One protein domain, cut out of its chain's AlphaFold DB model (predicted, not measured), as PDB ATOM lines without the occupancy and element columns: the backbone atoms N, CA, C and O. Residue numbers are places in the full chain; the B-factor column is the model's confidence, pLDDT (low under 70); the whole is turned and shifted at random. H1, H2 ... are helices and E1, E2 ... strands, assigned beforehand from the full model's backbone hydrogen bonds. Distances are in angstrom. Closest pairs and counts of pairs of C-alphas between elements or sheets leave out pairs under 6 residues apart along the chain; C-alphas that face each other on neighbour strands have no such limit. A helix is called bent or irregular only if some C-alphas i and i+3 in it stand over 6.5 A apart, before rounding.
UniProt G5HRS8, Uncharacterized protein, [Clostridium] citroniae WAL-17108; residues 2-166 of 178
ATOM      1  N   ASP A   2      10.603  -1.475 -32.349       77.06
ATOM      2  CA  ASP A   2      10.102  -2.862 -32.219       77.06
ATOM      3  C   ASP A   2       9.323  -3.407 -33.449       77.06
ATOM      4  O   ASP A   2       9.499  -4.555 -33.858       77.06
ATOM      5  N   LYS A   3       8.527  -2.570 -34.138       84.38
ATOM      6  CA  LYS A   3       7.807  -2.972 -35.371       84.38
ATOM      7  C   LYS A   3       8.739  -3.320 -36.541       84.38
ATOM      8  O   LYS A   3       8.468  -4.276 -37.264       84.38
ATOM      9  N   GLN A   4       9.826  -2.567 -36.727       88.25
ATOM     10  CA  GLN A   4      10.800  -2.832 -37.792       88.25
ATOM     11  C   GLN A   4      11.567  -4.128 -37.518       88.25
ATOM     12  O   GLN A   4      11.675  -4.963 -38.409       88.25
ATOM     13  N   LEU A   5      11.999  -4.354 -36.272       89.56
ATOM     14  CA  LEU A   5      12.690  -5.586 -35.888       89.56
ATOM     15  C   LEU A   5      11.802  -6.828 -36.081       89.56
ATOM     16  O   LEU A   5      12.248  -7.838 -36.622       89.56
ATOM     17  N   LYS A   6      10.518  -6.742 -35.701       90.88
ATOM     18  CA  LYS A   6       9.525  -7.803 -35.939       90.88
ATOM     19  C   LYS A   6       9.322  -8.082 -37.430       90.88
ATOM     20  O   LYS A   6       9.235  -9.245 -37.820       90.88
ATOM     21  N   ARG A   7       9.285  -7.037 -38.266       93.12
ATOM     22  CA  ARG A   7       9.185  -7.176 -39.726       93.12
ATOM     23  C   ARG A   7      10.408  -7.882 -40.309       93.12
ATOM     24  O   ARG A   7      10.235  -8.870 -41.014       93.12
ATOM     25  N   VAL A   8      11.612  -7.440 -39.948       91.81
ATOM     26  CA  VAL A   8      12.870  -8.052 -40.407       91.81
ATOM     27  C   VAL A   8      12.947  -9.520 -39.986       91.81
ATOM     28  O   VAL A   8      13.222 -10.381 -40.814       91.81
ATOM     29  N   ARG A   9      12.618  -9.849 -38.730       92.06
ATOM     30  CA  ARG A   9      12.577 -11.248 -38.262       92.06
ATOM     31  C   ARG A   9      11.602 -12.103 -39.071       92.06
ATOM     32  O   ARG A   9      11.937 -13.227 -39.431       92.06
ATOM     33  N   LYS A  10      10.414 -11.575 -39.377       93.38
ATOM     34  CA  LYS A  10       9.417 -12.267 -40.206       93.38
ATOM     35  C   LYS A  10       9.925 -12.499 -41.632       93.38
ATOM     36  O   LYS A  10       9.710 -13.577 -42.178       93.38
ATOM     37  N   GLU A  11      10.595 -11.514 -42.223       91.38
ATOM     38  CA  GLU A  11      11.205 -11.629 -43.553       91.38
ATOM     39  C   GLU A  11      12.347 -12.656 -43.562       91.38
ATOM     40  O   GLU A  11      12.381 -13.505 -44.448       91.38
ATOM     41  N   LEU A  12      13.207 -12.673 -42.539       90.06
ATOM     42  CA  LEU A  12      14.269 -13.676 -42.387       90.06
ATOM     43  C   LEU A  12      13.712 -15.099 -42.250       90.06
ATOM     44  O   LEU A  12      14.171 -16.002 -42.942       90.06
ATOM     45  N   LEU A  13      12.695 -15.295 -41.405       93.00
ATOM     46  CA  LEU A  13      12.012 -16.587 -41.255       93.00
ATOM     47  C   LEU A  13      11.386 -17.051 -42.571       93.00
ATOM     48  O   LEU A  13      11.535 -18.209 -42.953       93.00
ATOM     49  N   LYS A  14      10.724 -16.141 -43.294       91.56
ATOM     50  CA  LYS A  14      10.172 -16.431 -44.620       91.56
ATOM     51  C   LYS A  14      11.272 -16.834 -45.602       91.56
ATOM     52  O   LYS A  14      11.108 -17.826 -46.301       91.56
ATOM     53  N   ASN A  15      12.384 -16.103 -45.640       89.62
ATOM     54  CA  ASN A  15      13.499 -16.406 -46.535       89.62
ATOM     55  C   ASN A  15      14.125 -17.767 -46.215       89.62
ATOM     56  O   ASN A  15      14.428 -18.522 -47.134       89.62
ATOM     57  N   LEU A  16      14.264 -18.119 -44.934       90.94
ATOM     58  CA  LEU A  16      14.771 -19.425 -44.512       90.94
ATOM     59  C   LEU A  16      13.841 -20.566 -44.953       90.94
ATOM     60  O   LEU A  16      14.311 -21.579 -45.469       90.94
ATOM     61  N   LEU A  17      12.523 -20.380 -44.821       93.44
ATOM     62  CA  LEU A  17      11.531 -21.332 -45.330       93.44
ATOM     63  C   LEU A  17      11.580 -21.445 -46.860       93.44
ATOM     64  O   LEU A  17      11.604 -22.558 -47.380       93.44
ATOM     65  N   ASP A  18      11.645 -20.320 -47.578       92.31
ATOM     66  CA  ASP A  18      11.788 -20.295 -49.039       92.31
ATOM     67  C   ASP A  18      13.063 -21.049 -49.475       92.31
ATOM     68  O   ASP A  18      13.012 -21.819 -50.431       92.31
ATOM     69  N   CYS A  19      14.180 -20.908 -48.748       91.06
ATOM     70  CA  CYS A  19      15.422 -21.644 -49.018       91.06
ATOM     71  C   CYS A  19      15.254 -23.152 -48.833       91.06
ATOM     72  O   CYS A  19      15.687 -23.926 -49.686       91.06
ATOM     73  N   TYR A  20      14.615 -23.579 -47.742       92.69
ATOM     74  CA  TYR A  20      14.356 -24.998 -47.501       92.69
ATOM     75  C   TYR A  20      13.447 -25.596 -48.584       92.69
ATOM     76  O   TYR A  20      13.719 -26.678 -49.106       92.69
ATOM     77  N   LEU A  21      12.397 -24.870 -48.978       94.69
ATOM     78  CA  LEU A  21      11.510 -25.281 -50.066       94.69
ATOM     79  C   LEU A  21      12.244 -25.341 -51.410       94.69
ATOM     80  O   LEU A  21      12.050 -26.294 -52.159       94.69
ATOM     81  N   ALA A  22      13.102 -24.365 -51.707       93.69
ATOM     82  CA  ALA A  22      13.911 -24.357 -52.921       93.69
ATOM     83  C   ALA A  22      14.893 -25.535 -52.964       93.69
ATOM     84  O   ALA A  22      14.976 -26.221 -53.980       93.69
ATOM     85  N   TRP A  23      15.577 -25.812 -51.851       92.81
ATOM     86  CA  TRP A  23      16.456 -26.972 -51.699       92.81
ATOM     87  C   TRP A  23      15.702 -28.284 -51.934       92.81
ATOM     88  O   TRP A  23      16.184 -29.155 -52.661       92.81
ATOM     89  N   TRP A  24      14.496 -28.408 -51.372       94.25
ATOM     90  CA  TRP A  24      13.643 -29.581 -51.556       94.25
ATOM     91  C   TRP A  24      13.182 -29.747 -53.007       94.25
ATOM     92  O   TRP A  24      13.259 -30.846 -53.556       94.25
ATOM     93  N   GLU A  25      12.728 -28.672 -53.658       94.81
ATOM     94  CA  GLU A  25      12.347 -28.715 -55.076       94.81
ATOM     95  C   GLU A  25      13.553 -29.024 -55.977       94.81
ATOM     96  O   GLU A  25      13.427 -29.837 -56.892       94.81
ATOM     97  N   TRP A  26      14.736 -28.475 -55.678       93.81
ATOM     98  CA  TRP A  26      15.972 -28.815 -56.385       93.81
ATOM     99  C   TRP A  26      16.308 -30.304 -56.264       93.81
ATOM    100  O   TRP A  26      16.551 -30.963 -57.272       93.81
ATOM    101  N   HIS A  27      16.219 -30.870 -55.059       91.81
ATOM    102  CA  HIS A  27      16.469 -32.297 -54.836       91.81
ATOM    103  C   HIS A  27      15.476 -33.204 -55.569       91.81
ATOM    104  O   HIS A  27      15.820 -34.324 -55.948       91.81
ATOM    105  N   LYS A  28      14.238 -32.747 -55.793       92.75
ATOM    106  CA  LYS A  28      13.290 -33.470 -56.654       92.75
ATOM    107  C   LYS A  28      13.741 -33.450 -58.106       92.75
ATOM    108  O   LYS A  28      13.681 -34.493 -58.749       92.75
ATOM    109  N   ILE A  29      14.196 -32.296 -58.604       92.31
ATOM    110  CA  ILE A  29      14.708 -32.159 -59.972       92.31
ATOM    111  C   ILE A  29      15.918 -33.070 -60.161       92.31
ATOM    112  O   ILE A  29      15.928 -33.860 -61.093       92.31
ATOM    113  N   THR A  30      16.895 -33.051 -59.256       89.75
ATOM    114  CA  THR A  30      18.132 -33.839 -59.405       89.75
ATOM    115  C   THR A  30      17.917 -35.350 -59.364       89.75
ATOM    116  O   THR A  30      18.788 -36.101 -59.793       89.75
ATOM    117  N   ARG A  31      16.778 -35.810 -58.835       88.81
ATOM    118  CA  ARG A  31      16.368 -37.225 -58.821       88.81
ATOM    119  C   ARG A  31      15.643 -37.660 -60.095       88.81
ATOM    120  O   ARG A  31      15.340 -38.844 -60.239       88.81
ATOM    121  N   LEU A  32      15.329 -36.732 -60.994       88.12
ATOM    122  CA  LEU A  32      14.759 -37.054 -62.294       88.12
ATOM    123  C   LEU A  32      15.794 -37.824 -63.125       88.12
ATOM    124  O   LEU A  32      16.974 -37.468 -63.148       88.12
ATOM    125  N   LYS A  33      15.352 -38.881 -63.814       76.94
ATOM    126  CA  LYS A  33      16.229 -39.747 -64.625       76.94
ATOM    127  C   LYS A  33      16.941 -38.960 -65.726       76.94
ATOM    128  O   LYS A  33      18.056 -39.293 -66.111       76.94
ATOM    129  N   GLU A  34      16.298 -37.897 -66.187       77.81
ATOM    130  CA  GLU A  34      16.742 -37.022 -67.262       77.81
ATOM    131  C   GLU A  34      17.907 -36.105 -66.858       77.81
ATOM    132  O   GLU A  34      18.505 -35.484 -67.729       77.81
ATOM    133  N   VAL A  35      18.256 -35.993 -65.566       78.62
ATOM    134  CA  VAL A  35      19.247 -35.004 -65.096       78.62
ATOM    135  C   VAL A  35      20.704 -35.428 -65.280       78.62
ATOM    136  O   VAL A  35      21.533 -34.538 -65.428       78.62
ATOM    137  N   GLY A  36      21.014 -36.731 -65.313       80.50
ATOM    138  CA  GLY A  36      22.373 -37.313 -65.356       80.50
ATOM    139  C   GLY A  36      23.513 -36.361 -65.764       80.50
ATOM    140  O   GLY A  36      24.009 -35.590 -64.939       80.50
ATOM    141  N   HIS A  37      23.910 -36.406 -67.037       84.50
ATOM    142  CA  HIS A  37      24.849 -35.458 -67.660       84.50
ATOM    143  C   HIS A  37      24.106 -34.397 -68.484       84.50
ATOM    144  O   HIS A  37      24.450 -34.127 -69.640       84.50
ATOM    145  N   SER A  38      23.061 -33.821 -67.894       94.06
ATOM    146  CA  SER A  38      22.172 -32.884 -68.574       94.06
ATOM    147  C   SER A  38      22.270 -31.484 -67.982       94.06
ATOM    148  O   SER A  38      22.404 -31.313 -66.767       94.06
ATOM    149  N   ALA A  39      22.160 -30.471 -68.838       96.38
ATOM    150  CA  ALA A  39      21.937 -29.102 -68.390       96.38
ATOM    151  C   ALA A  39      20.501 -28.961 -67.866       96.38
ATOM    152  O   ALA A  39      19.572 -29.512 -68.455       96.38
ATOM    153  N   ILE A  40      20.300 -28.200 -66.792       96.81
ATOM    154  CA  ILE A  40      18.972 -27.852 -66.278       96.81
ATOM    155  C   ILE A  40      18.735 -26.379 -66.585       96.81
ATOM    156  O   ILE A  40      19.327 -25.498 -65.962       96.81
ATOM    157  N   ILE A  41      17.866 -26.111 -67.554       97.12
ATOM    158  CA  ILE A  41      17.608 -24.766 -68.056       97.12
ATOM    159  C   ILE A  41      16.271 -24.294 -67.505       97.12
ATOM    160  O   ILE A  41      15.215 -24.815 -67.847       97.12
ATOM    161  N   LEU A  42      16.324 -23.295 -66.636       97.12
ATOM    162  CA  LEU A  42      15.153 -22.625 -66.101       97.12
ATOM    163  C   LEU A  42      14.774 -21.483 -67.044       97.12
ATOM    164  O   LEU A  42      15.576 -20.565 -67.225       97.12
ATOM    165  N   LEU A  43      13.567 -21.517 -67.608       97.50
ATOM    166  CA  LEU A  43      13.000 -20.433 -68.412       97.50
ATOM    167  C   LEU A  43      11.886 -19.754 -67.607       97.50
ATOM    168  O   LEU A  43      10.731 -20.182 -67.642       97.50
ATOM    169  N   PRO A  44      12.233 -18.734 -66.800       95.00
ATOM    170  CA  PRO A  44      11.303 -18.127 -65.861       95.00
ATOM    171  C   PRO A  44      10.401 -17.063 -66.492       95.00
ATOM    172  O   PRO A  44       9.511 -16.584 -65.797       95.00
ATOM    173  N   SER A  45      10.592 -16.706 -67.764       92.44
ATOM    174  CA  SER A  45       9.867 -15.628 -68.437       92.44
ATOM    175  C   SER A  45       8.907 -16.160 -69.504       92.44
ATOM    176  O   SER A  45       9.115 -17.242 -70.045       92.44
ATOM    177  N   LEU A  46       7.884 -15.368 -69.843       93.31
ATOM    178  CA  LEU A  46       7.037 -15.567 -71.033       93.31
ATOM    179  C   LEU A  46       7.503 -14.717 -72.226       93.31
ATOM    180  O   LEU A  46       6.813 -14.625 -73.237       93.31
ATOM    181  N   LYS A  47       8.645 -14.029 -72.106       92.69
ATOM    182  CA  LYS A  47       9.195 -13.240 -73.209       92.69
ATOM    183  C   LYS A  47       9.665 -14.164 -74.323       92.69
ATOM    184  O   LYS A  47      10.608 -14.935 -74.120       92.69
ATOM    185  N   ARG A  48       9.045 -14.011 -75.498       93.62
ATOM    186  CA  ARG A  48       9.359 -14.767 -76.717       93.62
ATOM    187  C   ARG A  48      10.857 -14.797 -76.975       93.62
ATOM    188  O   ARG A  48      11.422 -15.874 -77.050       93.62
ATOM    189  N   ASP A  49      11.505 -13.635 -77.008       93.12
ATOM    190  CA  ASP A  49      12.924 -13.518 -77.352       93.12
ATOM    191  C   ASP A  49      13.829 -14.368 -76.450       93.12
ATOM    192  O   ASP A  49      14.703 -15.074 -76.939       93.12
ATOM    193  N   TYR A  50      13.612 -14.363 -75.131       94.62
ATOM    194  CA  TYR A  50      14.462 -15.124 -74.206       94.62
ATOM    195  C   TYR A  50      14.275 -16.625 -74.388       94.62
ATOM    196  O   TYR A  50      15.252 -17.370 -74.429       94.62
ATOM    197  N   ASN A  51      13.023 -17.056 -74.518       96.56
ATOM    198  CA  ASN A  51      12.685 -18.460 -74.697       96.56
ATOM    199  C   ASN A  51      13.147 -18.965 -76.071       96.56
ATOM    200  O   ASN A  51      13.734 -20.040 -76.164       96.56
ATOM    201  N   PHE A  52      12.974 -18.157 -77.114       96.94
ATOM    202  CA  PHE A  52      13.463 -18.424 -78.459       96.94
ATOM    203  C   PHE A  52      14.992 -18.527 -78.492       96.94
ATOM    204  O   PHE A  52      15.522 -19.534 -78.958       96.94
ATOM    205  N   TYR A  53      15.728 -17.555 -77.939       96.81
ATOM    206  CA  TYR A  53      17.195 -17.609 -77.914       96.81
ATOM    207  C   TYR A  53      17.732 -18.734 -77.025       96.81
ATOM    208  O   TYR A  53      18.761 -19.327 -77.355       96.81
ATOM    209  N   ALA A  54      17.031 -19.081 -75.942       97.56
ATOM    210  CA  ALA A  54      17.369 -20.250 -75.141       97.56
ATOM    211  C   ALA A  54      17.344 -21.539 -75.972       97.56
ATOM    212  O   ALA A  54      18.264 -22.349 -75.884       97.56
ATOM    213  N   LEU A  55      16.324 -21.713 -76.814       97.56
ATOM    214  CA  LEU A  55      16.218 -22.872 -77.697       97.56
ATOM    215  C   LEU A  55      17.216 -22.795 -78.863       97.56
ATOM    216  O   LEU A  55      17.949 -23.750 -79.114       97.56
ATOM    217  N   LEU A  56      17.329 -21.637 -79.519       97.25
ATOM    218  CA  LEU A  56      18.199 -21.421 -80.682       97.25
ATOM    219  C   LEU A  56      19.680 -21.698 -80.384       97.25
ATOM    220  O   LEU A  56      20.407 -22.241 -81.220       97.25
ATOM    221  N   TYR A  57      20.137 -21.328 -79.187       97.62
ATOM    222  CA  TYR A  57      21.530 -21.474 -78.760       97.62
ATOM    223  C   TYR A  57      21.775 -22.685 -77.852       97.62
ATOM    224  O   TYR A  57      22.875 -22.829 -77.310       97.62
ATOM    225  N   LEU A  58      20.792 -23.577 -77.710       96.94
ATOM    226  CA  LEU A  58      20.868 -24.742 -76.832       96.94
ATOM    227  C   LEU A  58      22.031 -25.675 -77.197       96.94
ATOM    228  O   LEU A  58      22.930 -25.903 -76.391       96.94
ATOM    229  N   GLU A  59      22.049 -26.169 -78.434       95.94
ATOM    230  CA  GLU A  59      23.053 -27.113 -78.943       95.94
ATOM    231  C   GLU A  59      24.511 -26.649 -78.763       95.94
ATOM    232  O   GLU A  59      25.319 -27.381 -78.179       95.94
ATOM    233  N   PRO A  60      24.911 -25.438 -79.212       96.12
ATOM    234  CA  PRO A  60      26.277 -24.972 -78.984       96.12
ATOM    235  C   PRO A  60      26.609 -24.817 -77.495       96.12
ATOM    236  O   PRO A  60      27.754 -25.061 -77.115       96.12
ATOM    237  N   MET A  61      25.638 -24.456 -76.647       96.50
ATOM    238  CA  MET A  61      25.844 -24.379 -75.198       96.50
ATOM    239  C   MET A  61      26.100 -25.765 -74.600       96.50
ATOM    240  O   MET A  61      27.086 -25.934 -73.876       96.50
ATOM    241  N   LEU A  62      25.290 -26.767 -74.960       95.81
ATOM    242  CA  LEU A  62      25.479 -28.153 -74.521       95.81
ATOM    243  C   LEU A  62      26.852 -28.680 -74.939       95.81
ATOM    244  O   LEU A  62      27.608 -29.165 -74.095       95.81
ATOM    245  N   LYS A  63      27.227 -28.487 -76.209       95.06
ATOM    246  CA  LYS A  63      28.534 -28.900 -76.737       95.06
ATOM    247  C   LYS A  63      29.692 -28.230 -76.001       95.06
ATOM    248  O   LYS A  63      30.657 -28.902 -75.650       95.06
ATOM    249  N   ARG A  64      29.606 -26.919 -75.750       94.31
ATOM    250  CA  ARG A  64      30.658 -26.160 -75.057       94.31
ATOM    251  C   ARG A  64      30.847 -26.619 -73.613       94.31
ATOM    252  O   ARG A  64      31.976 -26.647 -73.135       94.31
ATOM    253  N   ARG A  65      29.755 -26.948 -72.917       93.25
ATOM    254  CA  ARG A  65      29.782 -27.360 -71.505       93.25
ATOM    255  C   ARG A  65      29.908 -28.875 -71.302       93.25
ATOM    256  O   ARG A  65      30.002 -29.313 -70.161       93.25
ATOM    257  N   GLY A  66      29.934 -29.661 -72.381       93.19
ATOM    258  CA  GLY A  66      30.057 -31.119 -72.324       93.19
ATOM    259  C   GLY A  66      28.802 -31.829 -71.804       93.19
ATOM    260  O   GLY A  66      28.913 -32.895 -71.207       93.19
ATOM    261  N   TYR A  67      27.618 -31.242 -72.000       95.12
ATOM    262  CA  TYR A  67      26.343 -31.871 -71.648       95.12
ATOM    263  C   TYR A  67      25.773 -32.656 -72.830       95.12
ATOM    264  O   TYR A  67      25.884 -32.231 -73.981       95.12
ATOM    265  N   HIS A  68      25.138 -33.792 -72.541       93.31
ATOM    266  CA  HIS A  68      24.527 -34.642 -73.567       93.31
ATOM    267  C   HIS A  68      23.085 -34.249 -73.870       93.31
ATOM    268  O   HIS A  68      22.687 -34.284 -75.026       93.31
ATOM    269  N   ASN A  69      22.329 -33.861 -72.839       95.38
ATOM    270  CA  ASN A  69      20.918 -33.506 -72.957       95.38
ATOM    271  C   ASN A  69      20.610 -32.216 -72.189       95.38
ATOM    272  O   ASN A  69      21.423 -31.725 -71.398       95.38
ATOM    273  N   ALA A  70      19.405 -31.691 -72.384       96.88
ATOM    274  CA  ALA A  70      18.871 -30.567 -71.631       96.88
ATOM    275  C   ALA A  70      17.508 -30.903 -71.025       96.88
ATOM    276  O   ALA A  70      16.603 -31.360 -71.717       96.88
ATOM    277  N   LEU A  71      17.337 -30.603 -69.741       97.25
ATOM    278  CA  LEU A  71      16.037 -30.540 -69.089       97.25
ATOM    279  C   LEU A  71      15.611 -29.073 -69.001       97.25
ATOM    280  O   LEU A  71      16.183 -28.306 -68.226       97.25
ATOM    281  N   ILE A  72      14.595 -28.691 -69.768       97.75
ATOM    282  CA  ILE A  72      14.007 -27.354 -69.713       97.75
ATOM    283  C   ILE A  72      12.852 -27.350 -68.714       97.75
ATOM    284  O   ILE A  72      11.920 -28.147 -68.810       97.75
ATOM    285  N   LEU A  73      12.907 -26.425 -67.761       97.38
ATOM    286  CA  LEU A  73      11.861 -26.163 -66.782       97.38
ATOM    287  C   LEU A  73      11.203 -24.830 -67.128       97.38
ATOM    288  O   LEU A  73      11.841 -23.781 -67.042       97.38
ATOM    289  N   THR A  74       9.936 -24.877 -67.526       97.75
ATOM    290  CA  THR A  74       9.192 -23.701 -67.995       97.75
ATOM    291  C   THR A  74       7.703 -23.822 -67.685       97.75
ATOM    292  O   THR A  74       7.191 -24.908 -67.426       97.75
ATOM    293  N   TYR A  75       6.997 -22.702 -67.729       96.25
ATOM    294  CA  TYR A  75       5.535 -22.613 -67.718       96.25
ATOM    295  C   TYR A  75       4.985 -22.045 -69.027       96.25
ATOM    296  O   TYR A  75       3.770 -21.925 -69.161       96.25
ATOM    297  N   ASP A  76       5.868 -21.700 -69.965       96.62
ATOM    298  CA  ASP A  76       5.497 -21.251 -71.296       96.62
ATOM    299  C   ASP A  76       5.084 -22.464 -72.150       96.62
ATOM    300  O   ASP A  76       5.914 -23.353 -72.388       96.62
ATOM    301  N   PRO A  77       3.819 -22.545 -72.601       94.81
ATOM    302  CA  PRO A  77       3.383 -23.617 -73.486       94.81
ATOM    303  C   PRO A  77       4.123 -23.610 -74.831       94.81
ATOM    304  O   PRO A  77       4.385 -24.695 -75.348       94.81
ATOM    305  N   MET A  78       4.537 -22.445 -75.350       95.25
ATOM    306  CA  MET A  78       5.208 -22.354 -76.654       95.25
ATOM    307  C   MET A  78       6.546 -23.077 -76.659       95.25
ATOM    308  O   MET A  78       6.871 -23.776 -77.615       95.25
ATOM    309  N   VAL A  79       7.307 -22.986 -75.566       96.56
ATOM    310  CA  VAL A  79       8.568 -23.729 -75.428       96.56
ATOM    311  C   VAL A  79       8.325 -25.230 -75.520       96.56
ATOM    312  O   VAL A  79       9.084 -25.937 -76.169       96.56
ATOM    313  N   ARG A  80       7.264 -25.736 -74.884       95.38
ATOM    314  CA  ARG A  80       6.933 -27.165 -74.930       95.38
ATOM    315  C   ARG A  80       6.536 -27.612 -76.337       95.38
ATOM    316  O   ARG A  80       6.853 -28.730 -76.709       95.38
ATOM    317  N   GLU A  81       5.833 -26.765 -77.078       94.81
ATOM    318  CA  GLU A  81       5.349 -27.071 -78.430       94.81
ATOM    319  C   GLU A  81       6.450 -26.973 -79.492       94.81
ATOM    320  O   GLU A  81       6.372 -27.646 -80.514       94.81
ATOM    321  N   THR A  82       7.487 -26.170 -79.247       95.62
ATOM    322  CA  THR A  82       8.511 -25.859 -80.256       95.62
ATOM    323  C   THR A  82       9.896 -26.420 -79.954       95.62
ATOM    324  O   THR A  82      10.707 -26.475 -80.872       95.62
ATOM    325  N   ALA A  83      10.202 -26.854 -78.725       96.00
ATOM    326  CA  ALA A  83      11.559 -27.269 -78.344       96.00
ATOM    327  C   ALA A  83      12.158 -28.350 -79.260       96.00
ATOM    328  O   ALA A  83      13.328 -28.239 -79.632       96.00
ATOM    329  N   ASP A  84      11.349 -29.324 -79.686       95.25
ATOM    330  CA  ASP A  84      11.790 -30.423 -80.555       95.25
ATOM    331  C   ASP A  84      12.170 -29.950 -81.973       95.25
ATOM    332  O   ASP A  84      12.915 -30.631 -82.675       95.25
ATOM    333  N   LEU A  85      11.725 -28.758 -82.397       95.19
ATOM    334  CA  LEU A  85      12.166 -28.140 -83.656       95.19
ATOM    335  C   LEU A  85      13.631 -27.686 -83.587       95.19
ATOM    336  O   LEU A  85      14.286 -27.558 -84.620       95.19
ATOM    337  N   PHE A  86      14.146 -27.413 -82.385       95.50
ATOM    338  CA  PHE A  86      15.497 -26.885 -82.180       95.50
ATOM    339  C   PHE A  86      16.526 -27.966 -81.842       95.50
ATOM    340  O   PHE A  86      17.704 -27.798 -82.167       95.50
ATOM    341  N   SER A  87      16.120 -29.036 -81.155       94.38
ATOM    342  CA  SER A  87      17.014 -30.099 -80.689       94.38
ATOM    343  C   SER A  87      16.229 -31.369 -80.365       94.38
ATOM    344  O   SER A  87      15.167 -31.298 -79.761       94.38
ATOM    345  N   ASP A  88      16.795 -32.531 -80.685       93.50
ATOM    346  CA  ASP A  88      16.296 -33.856 -80.293       93.50
ATOM    347  C   ASP A  88      16.764 -34.290 -78.888       93.50
ATOM    348  O   ASP A  88      16.369 -35.339 -78.377       93.50
ATOM    349  N   ARG A  89      17.615 -33.487 -78.239       92.81
ATOM    350  CA  ARG A  89      18.254 -33.777 -76.940       92.81
ATOM    351  C   ARG A  89      17.609 -33.027 -75.783       92.81
ATOM    352  O   ARG A  89      18.199 -32.886 -74.706       92.81
ATOM    353  N   VAL A  90      16.415 -32.499 -76.005       95.06
ATOM    354  CA  VAL A  90      15.695 -31.672 -75.048       95.06
ATOM    355  C   VAL A  90      14.541 -32.448 -74.431       95.06
ATOM    356  O   VAL A  90      13.839 -33.216 -75.073       95.06
ATOM    357  N   THR A  91      14.332 -32.260 -73.137       95.81
ATOM    358  CA  THR A  91      13.114 -32.684 -72.452       95.81
ATOM    359  C   THR A  91      12.525 -31.468 -71.770       95.81
ATOM    360  O   THR A  91      13.174 -30.852 -70.925       95.81
ATOM    361  N   VAL A  92      11.288 -31.117 -72.110       96.69
ATOM    362  CA  VAL A  92      10.588 -29.986 -71.494       96.69
ATOM    363  C   VAL A  92       9.659 -30.495 -70.398       96.69
ATOM    364  O   VAL A  92       8.843 -31.389 -70.617       96.69
ATOM    365  N   LYS A  93       9.749 -29.911 -69.202       96.00
ATOM    366  CA  LYS A  93       8.809 -30.162 -68.104       96.00
ATOM    367  C   LYS A  93       8.140 -28.879 -67.656       96.00
ATOM    368  O   LYS A  93       8.790 -27.861 -67.419       96.00
ATOM    369  N   PHE A  94       6.825 -28.979 -67.464       95.81
ATOM    370  CA  PHE A  94       6.061 -27.910 -66.852       95.81
ATOM    371  C   PHE A  94       6.524 -27.692 -65.409       95.81
ATOM    372  O   PHE A  94       6.546 -28.618 -64.591       95.81
ATOM    373  N   TYR A  95       6.861 -26.453 -65.089       95.31
ATOM    374  CA  TYR A  95       7.248 -26.023 -63.759       95.31
ATOM    375  C   TYR A  95       6.534 -24.721 -63.446       95.31
ATOM    376  O   TYR A  95       6.575 -23.782 -64.226       95.31
ATOM    377  N   THR A  96       5.849 -24.639 -62.307       95.75
ATOM    378  CA  THR A  96       5.084 -23.428 -61.994       95.75
ATOM    379  C   THR A  96       6.012 -22.257 -61.697       95.75
ATOM    380  O   THR A  96       7.065 -22.423 -61.074       95.75
ATOM    381  N   ARG A  97       5.576 -21.046 -62.062       94.44
ATOM    382  CA  ARG A  97       6.286 -19.786 -61.786       94.44
ATOM    383  C   ARG A  97       6.785 -19.695 -60.339       94.44
ATOM    384  O   ARG A  97       7.964 -19.462 -60.110       94.44
ATOM    385  N   LYS A  98       5.920 -20.003 -59.367       93.44
ATOM    386  CA  LYS A  98       6.258 -19.998 -57.933       93.44
ATOM    387  C   LYS A  98       7.427 -20.928 -57.582       93.44
ATOM    388  O   LYS A  98       8.260 -20.572 -56.754       93.44
ATOM    389  N   LYS A  99       7.501 -22.120 -58.180       94.81
ATOM    390  CA  LYS A  99       8.616 -23.048 -57.936       94.81
ATOM    391  C   LYS A  99       9.913 -22.552 -58.567       94.81
ATOM    392  O   LYS A  99      10.965 -22.647 -57.945       94.81
ATOM    393  N   MET A 100       9.832 -21.993 -59.773       94.81
ATOM    394  CA  MET A 100      10.993 -21.402 -60.439       94.81
ATOM    395  C   MET A 100      11.539 -20.212 -59.652       94.81
ATOM    396  O   MET A 100      12.745 -20.114 -59.469       94.81
ATOM    397  N   GLU A 101      10.669 -19.368 -59.094       94.06
ATOM    398  CA  GLU A 101      11.066 -18.267 -58.210       94.06
ATOM    399  C   GLU A 101      11.812 -18.741 -56.959       94.06
ATOM    400  O   GLU A 101      12.782 -18.104 -56.556       94.06
ATOM    401  N   LEU A 102      11.404 -19.862 -56.354       93.88
ATOM    402  CA  LEU A 102      12.126 -20.451 -55.222       93.88
ATOM    403  C   LEU A 102      13.548 -20.869 -55.626       93.88
ATOM    404  O   LEU A 102      14.508 -20.494 -54.956       93.88
ATOM    405  N   ILE A 103      13.691 -21.584 -56.747       94.38
ATOM    406  CA  ILE A 103      14.997 -22.021 -57.270       94.38
ATOM    407  C   ILE A 103      15.876 -20.813 -57.608       94.38
ATOM    408  O   ILE A 103      17.041 -20.770 -57.224       94.38
ATOM    409  N   MET A 104      15.309 -19.812 -58.278       93.75
ATOM    410  CA  MET A 104      15.979 -18.560 -58.625       93.75
ATOM    411  C   MET A 104      16.501 -17.815 -57.396       93.75
ATOM    412  O   MET A 104      17.672 -17.448 -57.359       93.75
ATOM    413  N   LYS A 105      15.664 -17.636 -56.365       90.19
ATOM    414  CA  LYS A 105      16.085 -17.017 -55.099       90.19
ATOM    415  C   LYS A 105      17.227 -17.788 -54.449       90.19
ATOM    416  O   LYS A 105      18.160 -17.175 -53.943       90.19
ATOM    417  N   TYR A 106      17.156 -19.115 -54.470       90.75
ATOM    418  CA  TYR A 106      18.199 -19.963 -53.908       90.75
ATOM    419  C   TYR A 106      19.512 -19.848 -54.694       90.75
ATOM    420  O   TYR A 106      20.574 -19.731 -54.090       90.75
ATOM    421  N   ALA A 107      19.437 -19.763 -56.026       90.56
ATOM    422  CA  ALA A 107      20.600 -19.582 -56.895       90.56
ATOM    423  C   ALA A 107      21.276 -18.214 -56.705       90.56
ATOM    424  O   ALA A 107      22.486 -18.102 -56.882       90.56
ATOM    425  N   CYS A 108      20.521 -17.184 -56.305       87.88
ATOM    426  CA  CYS A 108      21.088 -15.880 -55.948       87.88
ATOM    427  C   CYS A 108      21.908 -15.899 -54.650       87.88
ATOM    428  O   CYS A 108      22.723 -15.000 -54.455       87.88
ATOM    429  N   LEU A 109      21.690 -16.865 -53.750       85.00
ATOM    430  CA  LEU A 109      22.453 -16.951 -52.498       85.00
ATOM    431  C   LEU A 109      23.850 -17.521 -52.737       85.00
ATOM    432  O   LEU A 109      24.821 -17.021 -52.179       85.00
ATOM    433  N   TYR A 110      23.938 -18.573 -53.550       81.88
ATOM    434  CA  TYR A 110      25.192 -19.135 -54.039       81.88
ATOM    435  C   TYR A 110      24.936 -20.021 -55.264       81.88
ATOM    436  O   TYR A 110      23.854 -20.595 -55.421       81.88
ATOM    437  N   GLN A 111      25.946 -20.173 -56.123       78.75
ATOM    438  CA  GLN A 111      25.880 -21.101 -57.248       78.75
ATOM    439  C   GLN A 111      26.055 -22.538 -56.743       78.75
ATOM    440  O   GLN A 111      27.170 -23.032 -56.592       78.75
ATOM    441  N   PHE A 112      24.936 -23.197 -56.454       84.56
ATOM    442  CA  PHE A 112      24.916 -24.516 -55.817       84.56
ATOM    443  C   PHE A 112      25.073 -25.695 -56.783       84.56
ATOM    444  O   PHE A 112      25.398 -26.797 -56.350       84.56
ATOM    445  N   ASP A 113      24.836 -25.484 -58.078       87.94
ATOM    446  CA  ASP A 113      24.995 -26.509 -59.108       87.94
ATOM    447  C   ASP A 113      25.352 -25.857 -60.448       87.94
ATOM    448  O   ASP A 113      24.680 -24.929 -60.904       87.94
ATOM    449  N   SER A 114      26.418 -26.334 -61.090       88.75
ATOM    450  CA  SER A 114      26.889 -25.808 -62.377       88.75
ATOM    451  C   SER A 114      25.967 -26.162 -63.548       88.75
ATOM    452  O   SER A 114      26.018 -25.493 -64.583       88.75
ATOM    453  N   ARG A 115      25.100 -27.171 -63.381       93.88
ATOM    454  CA  ARG A 115      24.107 -27.586 -64.382       93.88
ATOM    455  C   ARG A 115      22.928 -26.628 -64.463       93.88
ATOM    456  O   ARG A 115      22.251 -26.626 -65.488       93.88
ATOM    457  N   LEU A 116      22.659 -25.843 -63.416       95.12
ATOM    458  CA  LEU A 116      21.561 -24.880 -63.415       95.12
ATOM    459  C   LEU A 116      21.916 -23.653 -64.262       95.12
ATOM    460  O   LEU A 116      22.874 -22.932 -63.983       95.12
ATOM    461  N   ILE A 117      21.088 -23.379 -65.265       95.44
ATOM    462  CA  ILE A 117      21.207 -22.230 -66.161       95.44
ATOM    463  C   ILE A 117      19.873 -21.489 -66.162       95.44
ATOM    464  O   ILE A 117      18.837 -22.079 -66.447       95.44
ATOM    465  N   ILE A 118      19.882 -20.192 -65.849       95.94
ATOM    466  CA  ILE A 118      18.666 -19.364 -65.850       95.94
ATOM    467  C   ILE A 118      18.623 -18.572 -67.155       95.94
ATOM    468  O   ILE A 118      19.380 -17.611 -67.308       95.94
ATOM    469  N   GLY A 119      17.753 -18.993 -68.073       95.38
ATOM    470  CA  GLY A 119      17.556 -18.433 -69.410       95.38
ATOM    471  C   GLY A 119      16.743 -17.145 -69.411       95.38
ATOM    472  O   GLY A 119      15.645 -17.107 -69.950       95.38
ATOM    473  N   SER A 120      17.250 -16.098 -68.766       94.38
ATOM    474  CA  SER A 120      16.620 -14.776 -68.753       94.38
ATOM    475  C   SER A 120      17.657 -13.677 -68.538       94.38
ATOM    476  O   SER A 120      18.622 -13.854 -67.791       94.38
ATOM    477  N   LEU A 121      17.445 -12.532 -69.183       91.88
ATOM    478  CA  LEU A 121      18.291 -11.344 -69.045       91.88
ATOM    479  C   LEU A 121      17.897 -10.438 -67.871       91.88
ATOM    480  O   LEU A 121      18.682  -9.586 -67.462       91.88
ATOM    481  N   GLU A 122      16.706 -10.647 -67.319       91.19
ATOM    482  CA  GLU A 122      16.113  -9.828 -66.250       91.19
ATOM    483  C   GLU A 122      15.824 -10.643 -64.984       91.19
ATOM    484  O   GLU A 122      15.534 -10.092 -63.924       91.19
ATOM    485  N   GLU A 123      15.894 -11.972 -65.086       90.94
ATOM    486  CA  GLU A 123      15.620 -12.887 -63.985       90.94
ATOM    487  C   GLU A 123      16.819 -13.812 -63.737       90.94
ATOM    488  O   GLU A 123      17.420 -14.306 -64.695       90.94
ATOM    489  N   PRO A 124      17.182 -14.084 -62.471       89.81
ATOM    490  CA  PRO A 124      16.499 -13.677 -61.245       89.81
ATOM    491  C   PRO A 124      16.704 -12.189 -60.912       89.81
ATOM    492  O   PRO A 124      17.511 -11.507 -61.543       89.81
ATOM    493  N   ALA A 125      15.966 -11.691 -59.913       82.69
ATOM    494  CA  ALA A 125      16.042 -10.297 -59.480       82.69
ATOM    495  C   ALA A 125      17.495  -9.860 -59.219       82.69
ATOM    496  O   ALA A 125      18.250 -10.567 -58.550       82.69
ATOM    497  N   GLY A 126      17.856  -8.686 -59.743       77.62
ATOM    498  CA  GLY A 126      19.226  -8.166 -59.733       77.62
ATOM    499  C   GLY A 126      19.950  -8.283 -61.077       77.62
ATOM    500  O   GLY A 126      21.016  -7.692 -61.227       77.62
ATOM    501  N   ARG A 127      19.382  -8.986 -62.070       83.56
ATOM    502  CA  ARG A 127      19.841  -8.891 -63.463       83.56
ATOM    503  C   ARG A 127      19.212  -7.683 -64.153       83.56
ATOM    504  O   ARG A 127      17.998  -7.521 -64.120       83.56
ATOM    505  N   ASP A 128      20.044  -6.873 -64.799       81.62
ATOM    506  CA  ASP A 128      19.603  -5.729 -65.602       81.62
ATOM    507  C   ASP A 128      20.439  -5.608 -66.882       81.62
ATOM    508  O   ASP A 128      21.184  -4.648 -67.102       81.62
ATOM    509  N   ALA A 129      20.359  -6.633 -67.734       78.75
ATOM    510  CA  ALA A 129      21.069  -6.606 -69.011       78.75
ATOM    511  C   ALA A 129      20.392  -5.681 -70.045       78.75
ATOM    512  O   ALA A 129      20.995  -5.361 -71.069       78.75
ATOM    513  N   ASN A 130      19.174  -5.198 -69.769       75.81
ATOM    514  CA  ASN A 130      18.451  -4.291 -70.659       75.81
ATOM    515  C   ASN A 130      19.167  -2.968 -70.879       75.81
ATOM    516  O   ASN A 130      19.106  -2.406 -71.969       75.81
ATOM    517  N   THR A 131      19.886  -2.489 -69.868       80.62
ATOM    518  CA  THR A 131      20.669  -1.250 -69.957       80.62
ATOM    519  C   THR A 131      21.781  -1.296 -71.008       80.62
ATOM    520  O   THR A 131      22.349  -0.246 -71.330       80.62
ATOM    521  N   LEU A 132      22.116  -2.483 -71.525       78.88
ATOM    522  CA  LEU A 132      23.120  -2.697 -72.567       78.88
ATOM    523  C   LEU A 132      22.507  -2.861 -73.964       78.88
ATOM    524  O   LEU A 132      23.205  -2.624 -74.948       78.88
ATOM    525  N   ILE A 133      21.224  -3.225 -74.065       83.81
ATOM    526  CA  ILE A 133      20.541  -3.420 -75.351       83.81
ATOM    527  C   ILE A 133      20.508  -2.085 -76.112       83.81
ATOM    528  O   ILE A 133      20.172  -1.042 -75.554       83.81
ATOM    529  N   GLY A 134      20.878  -2.109 -77.395       78.94
ATOM    530  CA  GLY A 134      20.871  -0.938 -78.277       78.94
ATOM    531  C   GLY A 134      22.084  -0.012 -78.137       78.94
ATOM    532  O   GLY A 134      22.329   0.807 -79.024       78.94
ATOM    533  N   LYS A 135      22.908  -0.160 -77.092       81.19
ATOM    534  CA  LYS A 135      24.196   0.545 -77.013       81.19
ATOM    535  C   LYS A 135      25.162  -0.079 -78.014       81.19
ATOM    536  O   LYS A 135      25.363  -1.286 -78.000       81.19
ATOM    537  N   ASN A 136      25.756   0.735 -78.884       81.62
ATOM    538  CA  ASN A 136      26.707   0.295 -79.915       81.62
ATOM    539  C   ASN A 136      26.177  -0.825 -80.840       81.62
ATOM    540  O   ASN A 136      26.960  -1.623 -81.343       81.62
ATOM    541  N   GLY A 137      24.857  -0.905 -81.053       82.88
ATOM    542  CA  GLY A 137      24.244  -1.938 -81.898       82.88
ATOM    543  C   GLY A 137      24.122  -3.322 -81.249       82.88
ATOM    544  O   GLY A 137      23.748  -4.270 -81.935       82.88
ATOM    545  N   ILE A 138      24.397  -3.445 -79.944       87.75
ATOM    546  CA  ILE A 138      24.281  -4.712 -79.217       87.75
ATOM    547  C   ILE A 138      22.821  -5.181 -79.207       87.75
ATOM    548  O   ILE A 138      21.910  -4.451 -78.797       87.75
ATOM    549  N   THR A 139      22.613  -6.428 -79.626       92.12
ATOM    550  CA  THR A 139      21.284  -7.048 -79.725       92.12
ATOM    551  C   THR A 139      20.947  -7.896 -78.499       92.12
ATOM    552  O   THR A 139      21.825  -8.346 -77.762       92.12
ATOM    553  N   VAL A 140      19.651  -8.164 -78.297       92.12
ATOM    554  CA  VAL A 140      19.170  -9.101 -77.264       92.12
ATOM    555  C   VAL A 140      19.762 -10.496 -77.476       92.12
ATOM    556  O   VAL A 140      20.205 -11.128 -76.519       92.12
ATOM    557  N   GLU A 141      19.813 -10.939 -78.735       94.50
ATOM    558  CA  GLU A 141      20.387 -12.216 -79.165       94.50
ATOM    559  C   GLU A 141      21.839 -12.375 -78.694       94.50
ATOM    560  O   GLU A 141      22.201 -13.369 -78.061       94.50
ATOM    561  N   GLU A 142      22.661 -11.362 -78.964       93.75
ATOM    562  CA  GLU A 142      24.082 -11.355 -78.632       93.75
ATOM    563  C   GLU A 142      24.316 -11.366 -77.116       93.75
ATOM    564  O   GLU A 142      25.088 -12.188 -76.612       93.75
ATOM    565  N   ILE A 143      23.605 -10.514 -76.366       94.00
ATOM    566  CA  ILE A 143      23.698 -10.484 -74.896       94.00
ATOM    567  C   ILE A 143      23.243 -11.815 -74.307       94.00
ATOM    568  O   ILE A 143      23.846 -12.293 -73.348       94.00
ATOM    569  N   PHE A 144      22.205 -12.438 -74.861       95.06
ATOM    570  CA  PHE A 144      21.745 -13.734 -74.382       95.06
ATOM    571  C   PHE A 144      22.814 -14.813 -74.600       95.06
ATOM    572  O   PHE A 144      23.226 -15.486 -73.649       95.06
ATOM    573  N   ALA A 145      23.315 -14.947 -75.830       95.56
ATOM    574  CA  ALA A 145      24.315 -15.951 -76.177       95.56
ATOM    575  C   ALA A 145      25.604 -15.796 -75.347       95.56
ATOM    576  O   ALA A 145      26.138 -16.786 -74.837       95.56
ATOM    577  N   LEU A 146      26.080 -14.562 -75.157       93.75
ATOM    578  CA  LEU A 146      27.301 -14.266 -74.403       93.75
ATOM    579  C   LEU A 146      27.085 -14.267 -72.886       93.75
ATOM    580  O   LEU A 146      27.850 -14.885 -72.154       93.75
ATOM    581  N   GLY A 147      26.058 -13.581 -72.395       91.50
ATOM    582  CA  GLY A 147      25.833 -13.369 -70.965       91.50
ATOM    583  C   GLY A 147      25.226 -14.577 -70.260       91.50
ATOM    584  O   GLY A 147      25.636 -14.919 -69.151       91.50
ATOM    585  N   VAL A 148      24.271 -15.257 -70.901       94.06
ATOM    586  CA  VAL A 148      23.573 -16.404 -70.301       94.06
ATOM    587  C   VAL A 148      24.298 -17.704 -70.626       94.06
ATOM    588  O   VAL A 148      24.616 -18.488 -69.727       94.06
ATOM    589  N   TYR A 149      24.583 -17.947 -71.907       95.69
ATOM    590  CA  TYR A 149      25.167 -19.214 -72.364       95.69
ATOM    591  C   TYR A 149      26.691 -19.199 -72.465       95.69
ATOM    592  O   TYR A 149      27.293 -20.271 -72.568       95.69
ATOM    593  N   GLN A 150      27.325 -18.031 -72.314       94.25
ATOM    594  CA  GLN A 150      28.781 -17.877 -72.351       94.25
ATOM    595  C   GLN A 150      29.388 -18.358 -73.674       94.25
ATOM    596  O   GLN A 150      30.455 -18.959 -73.682       94.25
ATOM    597  N   LEU A 151      28.715 -18.115 -74.801       95.56
ATOM    598  CA  LEU A 151      29.149 -18.533 -76.136       95.56
ATOM    599  C   LEU A 151      30.075 -17.497 -76.786       95.56
ATOM    600  O   LEU A 151      29.641 -16.672 -77.578       95.56
ATOM    601  N   THR A 152      31.363 -17.550 -76.453       92.12
ATOM    602  CA  THR A 152      32.417 -16.734 -77.081       92.12
ATOM    603  C   THR A 152      33.204 -17.515 -78.152       92.12
ATOM    604  O   THR A 152      33.677 -18.614 -77.838       92.12
ATOM    605  N   PRO A 153      33.402 -16.975 -79.374       92.75
ATOM    606  CA  PRO A 153      32.790 -15.753 -79.911       92.75
ATOM    607  C   PRO A 153      31.293 -15.937 -80.218       92.75
ATOM    608  O   PRO A 153      30.833 -17.062 -80.419       92.75
ATOM    609  N   PHE A 154      30.548 -14.828 -80.274       93.94
ATOM    610  CA  PHE A 154      29.153 -14.840 -80.712       93.94
ATOM    611  C   PHE A 154      29.069 -15.194 -82.202       93.94
ATOM    612  O   PHE A 154      29.768 -14.611 -83.030       93.94
ATOM    613  N   ILE A 155      28.210 -16.159 -82.539       94.94
ATOM    614  CA  ILE A 155      27.940 -16.579 -83.915       94.94
ATOM    615  C   ILE A 155      26.430 -16.623 -84.089       94.94
ATOM    616  O   ILE A 155      25.769 -17.452 -83.460       94.94
ATOM    617  N   ARG A 156      25.902 -15.764 -84.964       94.38
ATOM    618  CA  ARG A 156      24.467 -15.692 -85.245       94.38
ATOM    619  C   ARG A 156      23.958 -17.001 -85.848       94.38
ATOM    620  O   ARG A 156      24.588 -17.550 -86.756       94.38
ATOM    621  N   ARG A 157      22.817 -17.495 -85.365       93.12
ATOM    622  CA  ARG A 157      22.204 -18.744 -85.845       93.12
ATOM    623  C   ARG A 157      20.896 -18.469 -86.569       93.12
ATOM    624  O   ARG A 157      20.209 -17.493 -86.295       93.12
ATOM    625  N   LYS A 158      20.572 -19.348 -87.515       92.44
ATOM    626  CA  LYS A 158      19.283 -19.327 -88.206       92.44
ATOM    627  C   LYS A 158      18.267 -20.151 -87.410       92.44
ATOM    628  O   LYS A 158      18.669 -21.196 -86.888       92.44
ATOM    629  N   PRO A 159      17.001 -19.711 -87.323       91.81
ATOM    630  CA  PRO A 159      15.936 -20.526 -86.751       91.81
ATOM    631  C   PRO A 159      15.788 -21.853 -87.511       91.81
ATOM    632  O   PRO A 159      16.187 -21.941 -88.680       91.81
ATOM    633  N   PRO A 160      15.233 -22.893 -86.866       92.69
ATOM    634  CA  PRO A 160      14.871 -24.116 -87.562       92.69
ATOM    635  C   PRO A 160      13.805 -23.834 -88.624       92.69
ATOM    636  O   PRO A 160      12.998 -22.914 -88.495       92.69
ATOM    637  N   LYS A 161      13.801 -24.647 -89.683       90.38
ATOM    638  CA  LYS A 161      12.751 -24.598 -90.698       90.38
ATOM    639  C   LYS A 161      11.483 -25.235 -90.132       90.38
ATOM    640  O   LYS A 161      11.545 -26.334 -89.585       90.38
ATOM    641  N   TYR A 162      10.352 -24.567 -90.308       91.81
ATOM    642  CA  TYR A 162       9.038 -25.087 -89.967       91.81
ATOM    643  C   TYR A 162       8.156 -25.041 -91.214       91.81
ATOM    644  O   TYR A 162       7.904 -23.969 -91.747       91.81
ATOM    645  N   ASP A 163       7.733 -26.213 -91.686       89.19
ATOM    646  CA  ASP A 163       6.902 -26.365 -92.892       89.19
ATOM    647  C   ASP A 163       5.396 -26.464 -92.562       89.19
ATOM    648  O   ASP A 163       4.584 -26.833 -93.411       89.19
ATOM    649  N   GLY A 164       5.022 -26.205 -91.305       89.44
ATOM    650  CA  GLY A 164       3.631 -26.194 -90.861       89.44
ATOM    651  C   GLY A 164       2.992 -24.807 -90.944       89.44
ATOM    652  O   GLY A 164       3.625 -23.831 -91.324       89.44
ATOM    653  N   TRP A 165       1.721 -24.741 -90.547       90.12
ATOM    654  CA  TRP A 165       0.871 -23.552 -90.686       90.12
ATOM    655  C   TRP A 165       0.373 -23.010 -89.339       90.12
ATOM    656  O   TRP A 165      -0.529 -22.180 -89.307       90.12
ATOM    657  N   ASP A 166       0.894 -23.517 -88.214       93.56
ATOM    658  CA  ASP A 166       0.510 -23.003 -86.899       93.56
ATOM    659  C   ASP A 166       1.070 -21.586 -86.717       93.56
ATOM    660  O   ASP A 166       2.271 -21.401 -86.506       93.56
TER     661      ASP A 166
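AT A GLANCE: This is residues 2 to 166 of the 178 residues of an uncharacterized protein of [Clostridium] citroniae WAL-17108 (UniProt G5HRS8). What does the model look like? A twisted sheet of four parallel strands forms the core, with H2, H3 and H4 over one face and H5 crossing the other; the long helix H1 crosses H5, and its residues 2 to 14 stick out as an arm. H7 packs on H2, with short H6 near it. What is it built of? The printed part has 165 residues with seven named helices and four named strands, in the order H1 E1 H2 H3 E2 H4 E3 H5 E4 H6 H7, a mixed class; the sheet order is E3 E2 E1 E4. How large is it? It is compact, with a radius of gyration of the C-alphas of 17.3 A and spans of 63 by 43 by 33 A, the arm making the length.

IN THESE COORDINATES: Where does it begin? H1, residues 2 to 30, starts at C-alpha 2 (10.102, -2.862, -32.219) and measures 42.0 A. What follows? E1 is residues 38 to 43, 15.5 A, then come H2, 48 to 56, H3, 58 to 65, and E2, 69 to 74, 16.1 A. H4 is 77 to 86, irregular with C-alphas 81 and 84 7.6 A apart, E3 90 to 94, H5 97 to 109, 18.9 A, and E4 116 to 118. H6 is 129 to 132, and H7, 140 to 148, ends at C-alpha 148 (23.573, -16.404, -70.301).

HOW THE PARTS SIT: How are the strands joined? Backbone N and O are within hydrogen-bond range across each pair of parallel neighbour strands: N 93 and O 72 at 2.8 A for E3 and E2, N 41 and O 71 at 2.8 A for E2 and E1, and N 117 and O 40 at 2.8 A for E1 and E4. E1, H2 H3, E2 and E2, H4, E3 are strand-helix-strand units, parallel neighbour strands with helices between; E3, H5, E4 is a split one, with E2 and E1 between its strands, and the three crossovers are right-handed. What covers the faces? In three layers, helices on both faces of the sheet, H2, H3 and H4 are on one face at heights of 10.3, 9.3 and 8.7 A, and H5 on the opposite face at 9.9 A. Which helices touch? H1 touches H5 with residues 18 to 26 alone, Ala 22 and Leu 102 having the closest C-alphas at 4.9 A, about perpendicular at 76 degrees. H2 touches H4, closest C-alphas Leu 55 and Phe 86 at 6.1 A, and H7, closest Tyr 53 and Glu 141 at 6.4 A; H6 and H7 are close but not clearly touching, closest Ala 129 and Ile 143 at 7.5 A. Are the helix backbones complete? Each O i to N i+4 pair is within hydrogen-bond range in H1, H2, H3 and H7, with 3 of 6 in H4 and 8 of 9 in H5; H6 is too short for such a pair.

THE WHOLE: How far does it reach? The two C-alphas farthest apart, those of Asp 2 and Asp 163, are 65.1 A apart. Is it continuous and confident? The printed part has no cut and no long link; residues 149 to 166 hold no named element. Its mean pLDDT is 91.9, and no printed residue is under 70.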